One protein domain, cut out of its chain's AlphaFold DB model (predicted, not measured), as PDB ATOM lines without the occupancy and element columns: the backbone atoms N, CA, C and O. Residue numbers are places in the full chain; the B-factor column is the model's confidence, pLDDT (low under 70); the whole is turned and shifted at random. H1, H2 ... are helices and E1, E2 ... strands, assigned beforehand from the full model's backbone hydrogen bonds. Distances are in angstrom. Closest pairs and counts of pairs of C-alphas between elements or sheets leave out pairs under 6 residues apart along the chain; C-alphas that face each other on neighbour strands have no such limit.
ATOM      1  N   LEU A 228      77.159 -47.685 149.309       77.31
ATOM      2  CA  LEU A 228      75.717 -47.547 149.431       77.31
ATOM      3  C   LEU A 228      75.020 -48.581 148.550       77.31
ATOM      4  O   LEU A 228      75.514 -48.992 147.498       77.31
ATOM      5  N   ASN A 229      73.876 -49.045 149.035       81.62
ATOM      6  CA  ASN A 229      73.213 -50.211 148.476       81.62
ATOM      7  C   ASN A 229      72.376 -49.906 147.227       81.62
ATOM      8  O   ASN A 229      72.087 -50.831 146.473       81.62
ATOM      9  N   ALA A 230      71.986 -48.650 147.006       87.62
ATOM     10  CA  ALA A 230      71.245 -48.235 145.825       87.62
ATOM     11  C   ALA A 230      71.796 -46.931 145.244       87.62
ATOM     12  O   ALA A 230      72.202 -46.018 145.967       87.62
ATOM     13  N   LEU A 231      71.789 -46.859 143.916       89.19
ATOM     14  CA  LEU A 231      72.176 -45.693 143.134       89.19
ATOM     15  C   LEU A 231      71.054 -45.326 142.163       89.19
ATOM     16  O   LEU A 231      70.430 -46.194 141.557       89.19
ATOM     17  N   ASN A 232      70.856 -44.033 141.964       90.31
ATOM     18  CA  ASN A 232      70.116 -43.473 140.849       90.31
ATOM     19  C   ASN A 232      71.098 -43.103 139.733       90.31
ATOM     20  O   ASN A 232      72.081 -42.407 139.992       90.31
ATOM     21  N   TYR A 233      70.827 -43.555 138.511       89.31
ATOM     22  CA  TYR A 233      71.567 -43.174 137.313       89.31
ATOM     23  C   TYR A 233      70.684 -42.264 136.462       89.31
ATOM     24  O   TYR A 233      69.621 -42.680 136.025       89.31
ATOM     25  N   GLU A 234      71.125 -41.035 136.191       83.50
ATOM     26  CA  GLU A 234      70.264 -39.983 135.615       83.50
ATOM     27  C   GLU A 234      69.651 -40.326 134.245       83.50
ATOM     28  O   GLU A 234      68.622 -39.770 133.872       83.50
ATOM     29  N   TYR A 235      70.254 -41.264 133.511       85.81
ATOM     30  CA  TYR A 235      69.794 -41.705 132.190       85.81
ATOM     31  C   TYR A 235      69.043 -43.044 132.226       85.81
ATOM     32  O   TYR A 235      68.765 -43.630 131.179       85.81
ATOM     33  N   HIS A 236      68.717 -43.553 133.417       86.06
ATOM     34  CA  HIS A 236      67.927 -44.763 133.593       86.06
ATOM     35  C   HIS A 236      66.849 -44.553 134.655       86.06
ATOM     36  O   HIS A 236      67.134 -44.206 135.791       86.06
ATOM     37  N   GLN A 237      65.594 -44.799 134.285       83.81
ATOM     38  CA  GLN A 237      64.437 -44.493 135.134       83.81
ATOM     39  C   GLN A 237      64.345 -45.341 136.413       83.81
ATOM     40  O   GLN A 237      63.589 -44.984 137.312       83.81
ATOM     41  N   HIS A 238      65.078 -46.453 136.492       86.19
ATOM     42  CA  HIS A 238      65.072 -47.345 137.648       86.19
ATOM     43  C   HIS A 238      66.362 -47.228 138.459       86.19
ATOM     44  O   HIS A 238      67.445 -46.977 137.926       86.19
ATOM     45  N   TYR A 239      66.262 -47.514 139.750       89.94
ATOM     46  CA  TYR A 239      67.399 -47.593 140.648       89.94
ATOM     47  C   TYR A 239      68.245 -48.842 140.385       89.94
ATOM     48  O   TYR A 239      67.756 -49.925 140.045       89.94
ATOM     49  N   LEU A 240      69.549 -48.689 140.592       90.44
ATOM     50  CA  LEU A 240      70.524 -49.765 140.529       90.44
ATOM     51  C   LEU A 240      70.863 -50.231 141.942       90.44
ATOM     52  O   LEU A 240      71.280 -49.434 142.778       90.44
ATOM     53  N   PHE A 241      70.737 -51.528 142.190       88.56
ATOM     54  CA  PHE A 241      70.968 -52.146 143.490       88.56
ATOM     55  C   PHE A 241      72.335 -52.822 143.522       88.56
ATOM     56  O   PHE A 241      72.693 -53.554 142.599       88.56
ATOM     57  N   LEU A 242      73.095 -52.599 144.588       87.81
ATOM     58  CA  LEU A 242      74.378 -53.239 144.830       87.81
ATOM     59  C   LEU A 242      74.178 -54.688 145.264       87.81
ATOM     60  O   LEU A 242      73.726 -54.961 146.377       87.81
ATOM     61  N   ILE A 243      74.586 -55.620 144.412       84.88
ATOM     62  CA  ILE A 243      74.544 -57.053 144.689       84.88
ATOM     63  C   ILE A 243      75.978 -57.573 144.708       84.88
ATOM     64  O   ILE A 243      76.617 -57.633 143.664       84.88
ATOM     65  N   TYR A 244      76.492 -57.948 145.885       80.94
ATOM     66  CA  TYR A 244      77.880 -58.415 146.048       80.94
ATOM     67  C   TYR A 244      78.154 -59.791 145.443       80.94
ATOM     68  O   TYR A 244      79.283 -60.069 145.055       80.94
ATOM     69  N   ASN A 245      77.130 -60.640 145.371       77.00
ATOM     70  CA  ASN A 245      77.212 -61.963 144.770       77.00
ATOM     71  C   ASN A 245      76.098 -62.104 143.731       77.00
ATOM     72  O   ASN A 245      75.061 -62.721 143.983       77.00
ATOM     73  N   PHE A 246      76.270 -61.427 142.598       76.31
ATOM     74  CA  PHE A 246      75.290 -61.471 141.526       76.31
ATOM     75  C   PHE A 246      75.435 -62.782 140.736       76.31
ATOM     76  O   PHE A 246      76.537 -63.084 140.276       76.31
ATOM     77  N   PRO A 247      74.359 -63.571 140.542       68.50
ATOM     78  CA  PRO A 247      74.433 -64.776 139.724       68.50
ATOM     79  C   PRO A 247      74.699 -64.387 138.269       68.50
ATOM     80  O   PRO A 247      73.852 -63.781 137.606       68.50
ATOM     81  N   THR A 248      75.894 -64.710 137.780       66.94
ATOM     82  CA  THR A 248      76.360 -64.294 136.457       66.94
ATOM     83  C   THR A 248      75.914 -65.248 135.359       66.94
ATOM     84  O   THR A 248      75.622 -66.422 135.581       66.94
ATOM     85  N   SER A 249      75.850 -64.717 134.144       66.69
ATOM     86  CA  SER A 249      75.735 -65.491 132.912       66.69
ATOM     87  C   SER A 249      76.770 -64.977 131.920       66.69
ATOM     88  O   SER A 249      77.168 -63.813 131.994       66.69
ATOM     89  N   SER A 250      77.162 -65.795 130.942       63.44
ATOM     90  CA  SER A 250      78.047 -65.380 129.839       63.44
ATOM     91  C   SER A 250      77.523 -64.161 129.057       63.44
ATOM     92  O   SER A 250      78.291 -63.478 128.377       63.44
ATOM     93  N   PHE A 251      76.230 -63.857 129.190       66.69
ATOM     94  CA  PHE A 251      75.538 -62.739 128.551       66.69
ATOM     95  C   PHE A 251      75.424 -61.485 129.431       66.69
ATOM     96  O   PHE A 251      75.013 -60.438 128.941       66.69
ATOM     97  N   SER A 252      75.794 -61.562 130.711       77.06
ATOM     98  CA  SER A 252      75.749 -60.421 131.630       77.06
ATOM     99  C   SER A 252      76.895 -59.460 131.310       77.06
ATOM    100  O   SER A 252      78.040 -59.726 131.665       77.06
ATOM    101  N   LYS A 253      76.615 -58.353 130.616       83.94
ATOM    102  CA  LYS A 253      77.620 -57.345 130.242       83.94
ATOM    103  C   LYS A 253      77.426 -56.060 131.031       83.94
ATOM    104  O   LYS A 253      76.302 -55.638 131.273       83.94
ATOM    105  N   CYS A 254      78.534 -55.429 131.401       88.75
ATOM    106  CA  CYS A 254      78.494 -54.102 132.000       88.75
ATOM    107  C   CYS A 254      78.088 -53.057 130.951       88.75
ATOM    108  O   CYS A 254      78.711 -52.982 129.892       88.75
ATOM    109  N   PHE A 255      77.107 -52.215 131.269       88.62
ATOM    110  CA  PHE A 255      76.591 -51.153 130.403       88.62
ATOM    111  C   PHE A 255      77.687 -50.176 129.947       88.62
ATOM    112  O   PHE A 255      77.746 -49.815 128.778       88.62
ATOM    113  N   PHE A 256      78.610 -49.805 130.841       87.00
ATOM    114  CA  PHE A 256      79.628 -48.784 130.557       87.00
ATOM    115  C   PHE A 256      80.834 -49.299 129.774       87.00
ATOM    116  O   PHE A 256      81.345 -48.603 128.905       87.00
ATOM    117  N   CYS A 257      81.342 -50.487 130.109       89.50
ATOM    118  CA  CYS A 257      82.568 -50.998 129.490       89.50
ATOM    119  C   CYS A 257      82.327 -52.127 128.487       89.50
ATOM    120  O   CYS A 257      83.286 -52.620 127.898       89.50
ATOM    121  N   SER A 258      81.079 -52.585 128.346       86.88
ATOM    122  CA  SER A 258      80.646 -53.690 127.476       86.88
ATOM    123  C   SER A 258      81.347 -55.035 127.717       86.88
ATOM    124  O   SER A 258      81.091 -56.005 127.001       86.88
ATOM    125  N   LYS A 259      82.206 -55.129 128.741       87.00
ATOM    126  CA  LYS A 259      82.871 -56.367 129.156       87.00
ATOM    127  C   LYS A 259      81.879 -57.261 129.891       87.00
ATOM    128  O   LYS A 259      81.066 -56.773 130.682       87.00
ATOM    129  N   SER A 260      81.984 -58.566 129.655       83.31
ATOM    130  CA  SER A 260      81.227 -59.565 130.406       83.31
ATOM    131  C   SER A 260      81.610 -59.528 131.885       83.31
ATOM    132  O   SER A 260      82.785 -59.417 132.240       83.31
ATOM    133  N   HIS A 261      80.604 -59.625 132.740       81.88
ATOM    134  CA  HIS A 261      80.748 -59.758 134.176       81.88
ATOM    135  C   HIS A 261      81.007 -61.236 134.499       81.88
ATOM    136  O   HIS A 261      80.090 -62.055 134.506       81.88
ATOM    137  N   MET A 262      82.287 -61.578 134.674       70.00
ATOM    138  CA  MET A 262      82.766 -62.954 134.844       70.00
ATOM    139  C   MET A 262      83.222 -63.187 136.288       70.00
ATOM    140  O   MET A 262      84.275 -62.692 136.678       70.00
ATOM    141  N   GLY A 263      82.464 -63.960 137.066       70.50
ATOM    142  CA  GLY A 263      82.810 -64.330 138.447       70.50
ATOM    143  C   GLY A 263      81.777 -63.879 139.480       70.50
ATOM    144  O   GLY A 263      80.782 -63.255 139.141       70.50
ATOM    145  N   SER A 264      82.004 -64.214 140.748       71.69
ATOM    146  CA  SER A 264      81.119 -63.901 141.879       71.69
ATOM    147  C   SER A 264      81.583 -62.633 142.603       71.69
ATOM    148  O   SER A 264      82.027 -62.691 143.751       71.69
ATOM    149  N   PHE A 265      81.570 -61.499 141.906       80.38
ATOM    150  CA  PHE A 265      81.903 -60.207 142.501       80.38
ATOM    151  C   PHE A 265      80.746 -59.227 142.339       80.38
ATOM    152  O   PHE A 265      79.783 -59.477 141.616       80.38
ATOM    153  N   GLY A 266      80.825 -58.111 143.049       86.81
ATOM    154  CA  GLY A 266      79.721 -57.186 143.166       86.81
ATOM    155  C   GLY A 266      79.475 -56.335 141.922       86.81
ATOM    156  O   GLY A 266      80.402 -55.855 141.260       86.81
ATOM    157  N   ALA A 267      78.198 -56.091 141.644       89.56
ATOM    158  CA  ALA A 267      77.740 -55.199 140.588       89.56
ATOM    159  C   ALA A 267      76.505 -54.408 141.038       89.56
ATOM    160  O   ALA A 267      75.737 -54.855 141.890       89.56
ATOM    161  N   PHE A 268      76.314 -53.238 140.439       89.88
ATOM    162  CA  PHE A 268      75.066 -52.491 140.499       89.88
ATOM    163  C   PHE A 268      74.135 -52.999 139.401       89.88
ATOM    164  O   PHE A 268      74.524 -53.039 138.235       89.88
ATOM    165  N   VAL A 269      72.924 -53.411 139.761       87.50
ATOM    166  CA  VAL A 269      71.993 -54.065 138.838       87.50
ATOM    167  C   VAL A 269      70.611 -53.438 138.946       87.50
ATOM    168  O   VAL A 269      70.085 -53.266 140.044       87.50
ATOM    169  N   CYS A 270      70.001 -53.124 137.806       87.06
ATOM    170  CA  CYS A 270      68.583 -52.801 137.754       87.06
ATOM    171  C   CYS A 270      67.766 -54.083 137.928       87.06
ATOM    172  O   CYS A 270      67.927 -55.042 137.177       87.06
ATOM    173  N   LEU A 271      66.853 -54.101 138.896       81.69
ATOM    174  CA  LEU A 271      66.032 -55.284 139.169       81.69
ATOM    175  C   LEU A 271      64.762 -55.355 138.301       81.69
ATOM    176  O   LEU A 271      64.097 -56.389 138.295       81.69
ATOM    177  N   LYS A 272      64.455 -54.299 137.530       78.31
ATOM    178  CA  LYS A 272      63.333 -54.240 136.573       78.31
ATOM    179  C   LYS A 272      63.733 -54.491 135.119       78.31
ATOM    180  O   LYS A 272      62.905 -54.966 134.347       78.31
ATOM    181  N   CYS A 273      64.971 -54.192 134.737       78.31
ATOM    182  CA  CYS A 273      65.467 -54.322 133.364       78.31
ATOM    183  C   CYS A 273      66.529 -55.420 133.285       78.31
ATOM    184  O   CYS A 273      67.401 -55.490 134.145       78.31
ATOM    185  N   THR A 274      66.508 -56.269 132.253       69.69
ATOM    186  CA  THR A 274      67.444 -57.413 132.204       69.69
ATOM    187  C   THR A 274      68.882 -57.052 131.876       69.69
ATOM    188  O   THR A 274      69.778 -57.810 132.246       69.69
ATOM    189  N   ASP A 275      69.101 -55.917 131.210       72.19
ATOM    190  CA  ASP A 275      70.379 -55.621 130.548       72.19
ATOM    191  C   ASP A 275      71.135 -54.457 131.215       72.19
ATOM    192  O   ASP A 275      72.158 -53.995 130.714       72.19
ATOM    193  N   TYR A 276      70.653 -53.985 132.371       82.12
ATOM    194  CA  TYR A 276      71.277 -52.898 133.125       82.12
ATOM    195  C   TYR A 276      72.089 -53.449 134.294       82.12
ATOM    196  O   TYR A 276      71.614 -53.568 135.423       82.12
ATOM    197  N   LEU A 277      73.344 -53.770 133.991       88.12
ATOM    198  CA  LEU A 277      74.373 -54.140 134.954       88.12
ATOM    199  C   LEU A 277      75.543 -53.166 134.834       88.12
ATOM    200  O   LEU A 277      75.999 -52.861 133.736       88.12
ATOM    201  N   VAL A 278      76.071 -52.700 135.959       90.06
ATOM    202  CA  VAL A 278      77.230 -51.810 136.028       90.06
ATOM    203  C   VAL A 278      78.219 -52.382 137.035       90.06
ATOM    204  O   VAL A 278      77.883 -52.611 138.194       90.06
ATOM    205  N   HIS A 279      79.462 -52.618 136.617       90.31
ATOM    206  CA  HIS A 279      80.512 -53.004 137.559       90.31
ATOM    207  C   HIS A 279      80.693 -51.923 138.629       90.31
ATOM    208  O   HIS A 279      80.700 -50.736 138.303       90.31
ATOM    209  N   ILE A 280      80.943 -52.327 139.880       89.44
ATOM    210  CA  ILE A 280      81.268 -51.391 140.970       89.44
ATOM    211  C   ILE A 280      82.385 -50.432 140.552       89.44
ATOM    212  O   ILE A 280      82.299 -49.230 140.776       89.44
ATOM    213  N   SER A 281      83.424 -50.960 139.908       86.94
ATOM    214  CA  SER A 281      84.562 -50.168 139.460       86.94
ATOM    215  C   SER A 281      84.164 -49.148 138.382       86.94
ATOM    216  O   SER A 281      84.513 -47.977 138.497       86.94
ATOM    217  N   CYS A 282      83.339 -49.531 137.399       89.81
ATOM    218  CA  CYS A 282      82.799 -48.609 136.392       89.81
ATOM    219  C   CYS A 282      81.937 -47.495 137.002       89.81
ATOM    220  O   CYS A 282      82.055 -46.349 136.570       89.81
ATOM    221  N   ALA A 283      81.113 -47.813 138.005       89.62
ATOM    222  CA  ALA A 283      80.341 -46.807 138.731       89.62
ATOM    223  C   ALA A 283      81.264 -45.835 139.486       89.62
ATOM    224  O   ALA A 283      81.106 -44.622 139.382       89.62
ATOM    225  N   ARG A 284      82.298 -46.360 140.163       86.31
ATOM    226  CA  ARG A 284      83.300 -45.555 140.883       86.31
ATOM    227  C   ARG A 284      84.128 -44.642 139.980       86.31
ATOM    228  O   ARG A 284      84.537 -43.584 140.440       86.31
ATOM    229  N   TRP A 285      84.385 -45.026 138.729       86.88
ATOM    230  CA  TRP A 285      85.078 -44.167 137.758       86.88
ATOM    231  C   TRP A 285      84.209 -43.030 137.210       86.88
ATOM    232  O   TRP A 285      84.748 -42.111 136.600       86.88
ATOM    233  N   ASN A 286      82.890 -43.070 137.425       85.44
ATOM    234  CA  ASN A 286      81.951 -42.061 136.931       85.44
ATOM    235  C   ASN A 286      81.029 -41.540 138.053       85.44
ATOM    236  O   ASN A 286      79.808 -41.566 137.889       85.44
ATOM    237  N   PRO A 287      81.571 -41.084 139.199       84.75
ATOM    238  CA  PRO A 287      80.775 -40.761 140.385       84.75
ATOM    239  C   PRO A 287      79.733 -39.664 140.132       84.75
ATOM    240  O   PRO A 287      78.656 -39.697 140.714       84.75
ATOM    241  N   GLN A 288      80.006 -38.735 139.216       88.38
ATOM    242  CA  GLN A 288      79.108 -37.641 138.843       88.38
ATOM    243  C   GLN A 288      77.786 -38.099 138.210       88.38
ATOM    244  O   GLN A 288      76.829 -37.334 138.193       88.38
ATOM    245  N   LEU A 289      77.728 -39.323 137.674       88.44
ATOM    246  CA  LEU A 289      76.532 -39.859 137.019       88.44
ATOM    247  C   LEU A 289      75.593 -40.585 137.987       88.44
ATOM    248  O   LEU A 289      74.470 -40.918 137.605       88.44
ATOM    249  N   PHE A 290      76.054 -40.870 139.207       88.81
ATOM    250  CA  PHE A 290      75.326 -41.682 140.170       88.81
ATOM    251  C   PHE A 290      75.030 -40.894 141.437       88.81
ATOM    252  O   PHE A 290      75.929 -40.399 142.110       88.81
ATOM    253  N   LYS A 291      73.751 -40.839 141.799       87.88
ATOM    254  CA  LYS A 291      73.296 -40.250 143.059       87.88
ATOM    255  C   LYS A 291      72.912 -41.368 144.017       87.88
ATOM    256  O   LYS A 291      72.120 -42.225 143.627       87.88
ATOM    257  N   PRO A 292      73.448 -41.412 145.242       84.69
ATOM    258  CA  PRO A 292      73.024 -42.422 146.193       84.69
ATOM    259  C   PRO A 292      71.562 -42.272 146.597       84.69
ATOM    260  O   PRO A 292      71.040 -41.159 146.659       84.69
ATOM    261  N   VAL A 293      70.911 -43.401 146.872       84.19
ATOM    262  CA  VAL A 293      69.509 -43.460 147.302       84.19
ATOM    263  C   VAL A 293      69.372 -44.464 148.437       84.19
ATOM    264  O   VAL A 293      70.069 -45.480 148.468       84.19
ATOM    265  N   LEU A 294      68.458 -44.201 149.369       78.31
ATOM    266  CA  LEU A 294      68.131 -45.144 150.432       78.31
ATOM    267  C   LEU A 294      67.463 -46.392 149.846       78.31
ATOM    268  O   LEU A 294      66.519 -46.301 149.057       78.31
ATOM    269  N   MET A 295      67.878 -47.582 150.284       77.44
ATOM    270  CA  MET A 295      67.290 -48.828 149.771       77.44
ATOM    271  C   MET A 295      65.803 -48.930 149.997       77.44
ATOM    272  O   MET A 295      65.116 -49.520 149.173       77.44
ATOM    273  N   ARG A 296      65.294 -48.421 151.119       76.19
ATOM    274  CA  ARG A 296      63.859 -48.479 151.408       76.19
ATOM    275  C   ARG A 296      63.042 -47.785 150.313       76.19
ATOM    276  O   ARG A 296      62.029 -48.340 149.889       76.19
ATOM    277  N   ASP A 297      63.545 -46.662 149.804       79.94
ATOM    278  CA  ASP A 297      62.894 -45.855 148.773       79.94
ATOM    279  C   ASP A 297      63.057 -46.528 147.408       79.94
ATOM    280  O   ASP A 297      62.079 -46.734 146.686       79.94
ATOM    281  N   ALA A 298      64.268 -47.010 147.109       79.69
ATOM    282  CA  ALA A 298      64.534 -47.763 145.888       79.69
ATOM    283  C   ALA A 298      63.692 -49.051 145.805       79.69
ATOM    284  O   ALA A 298      63.045 -49.314 144.792       79.69
ATOM    285  N   LYS A 299      63.630 -49.843 146.886       77.56
ATOM    286  CA  LYS A 299      62.819 -51.070 146.981       77.56
ATOM    287  C   LYS A 299      61.326 -50.781 146.859       77.56
ATOM    288  O   LYS A 299      60.610 -51.606 146.305       77.56
ATOM    289  N   ALA A 300      60.843 -49.675 147.426       74.06
ATOM    290  CA  ALA A 300      59.432 -49.307 147.340       74.06
ATOM    291  C   ALA A 300      59.007 -48.986 145.900       74.06
ATOM    292  O   ALA A 300      57.889 -49.323 145.522       74.06
ATOM    293  N   SER A 301      59.904 -48.392 145.108       75.44
ATOM    294  CA  SER A 301      59.658 -48.085 143.697       75.44
ATOM    295  C   SER A 301      59.852 -49.298 142.785       75.44
ATOM    296  O   SER A 301      59.007 -49.589 141.931       75.44
ATOM    297  N   ASP A 302      60.974 -50.009 142.938       74.50
ATOM    298  CA  ASP A 302      61.505 -50.849 141.861       74.50
ATOM    299  C   ASP A 302      61.523 -52.348 142.115       74.50
ATOM    300  O   ASP A 302      61.807 -53.111 141.193       74.50
ATOM    301  N   LEU A 303      61.170 -52.800 143.315       78.81
ATOM    302  CA  LEU A 303      61.223 -54.216 143.641       78.81
ATOM    303  C   LEU A 303      59.841 -54.836 143.809       78.81
ATOM    304  O   LEU A 303      59.030 -54.411 144.631       78.81
TER     305      LEU A 303
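Overview. This is residues 228 to 303 of the 652 residues of an uncharacterized protein of Salvia splendens (UniProt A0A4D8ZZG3). A small five-stranded sheet, curled like part of a barrel, has H2 over one face near one end of the model and short H1 on the opposite face; the long loop of residues 244 to 266 makes the other end. The 76 printed residues run E1 E2 E3 E4 H1 E5 H2, mixed helices and strands, with under half in named elements. The sheet, E4 E3 E2 E1 E5, is antiparallel. The whole is compact, radius of gyration of the C-alphas 11.4 A, spanning 31 by 25 by 18 A.

Along the chain. Find C-alpha 230 at (71.245, -48.235, 145.825), where E1 begins; it runs 9.9 A to residue 233. E2 is 240 to 243, 9.3 A; E3 267 to 270, 9.9 A; E4 277 to 279, 6.8 A; E5 290 to 293, 9.4 A. H1 is 280 to 284, 6.2 A. H2, 295 to 302, runs 10.0 A to C-alpha 302 at (61.505, -50.849, 141.861).

Arrangement. Look first at the strongly twisted sheet, where E1 to E4 form a meander, each strand the antiparallel neighbour of the one before, in three hairpins. Within hydrogen-bond range you find N 268 and O 278 for E4 and E3, 2.8 A; N 241 and O 269 for E3 and E2, 2.8 A; N 240 and O 231 for E2 and E1, 2.8 A; and N 232 and O 291 for E1 and E5, 2.8 A. H2 is on the sheet at a height of 9.5 A, over E1, slantwise at 44 degrees on the local plane; their closest C-alphas, Ala 230 and Met 295, are 5.6 A apart. H1 is on the opposite face, height 7.5 A, over none of the strands, but only just: 2 of its C-alphas fall on E4. H1 and H2 are apart. In both, every O i to N i+4 pair is within hydrogen-bond range.

Size, cuts and confidence. The two farthest C-alphas, Ser 250 and Asp 297, are 31.1 A apart. The printed part has no cut, and E2 to E3 is the long link. Look for pLDDT under 70 at residues 247 to 251 and 274.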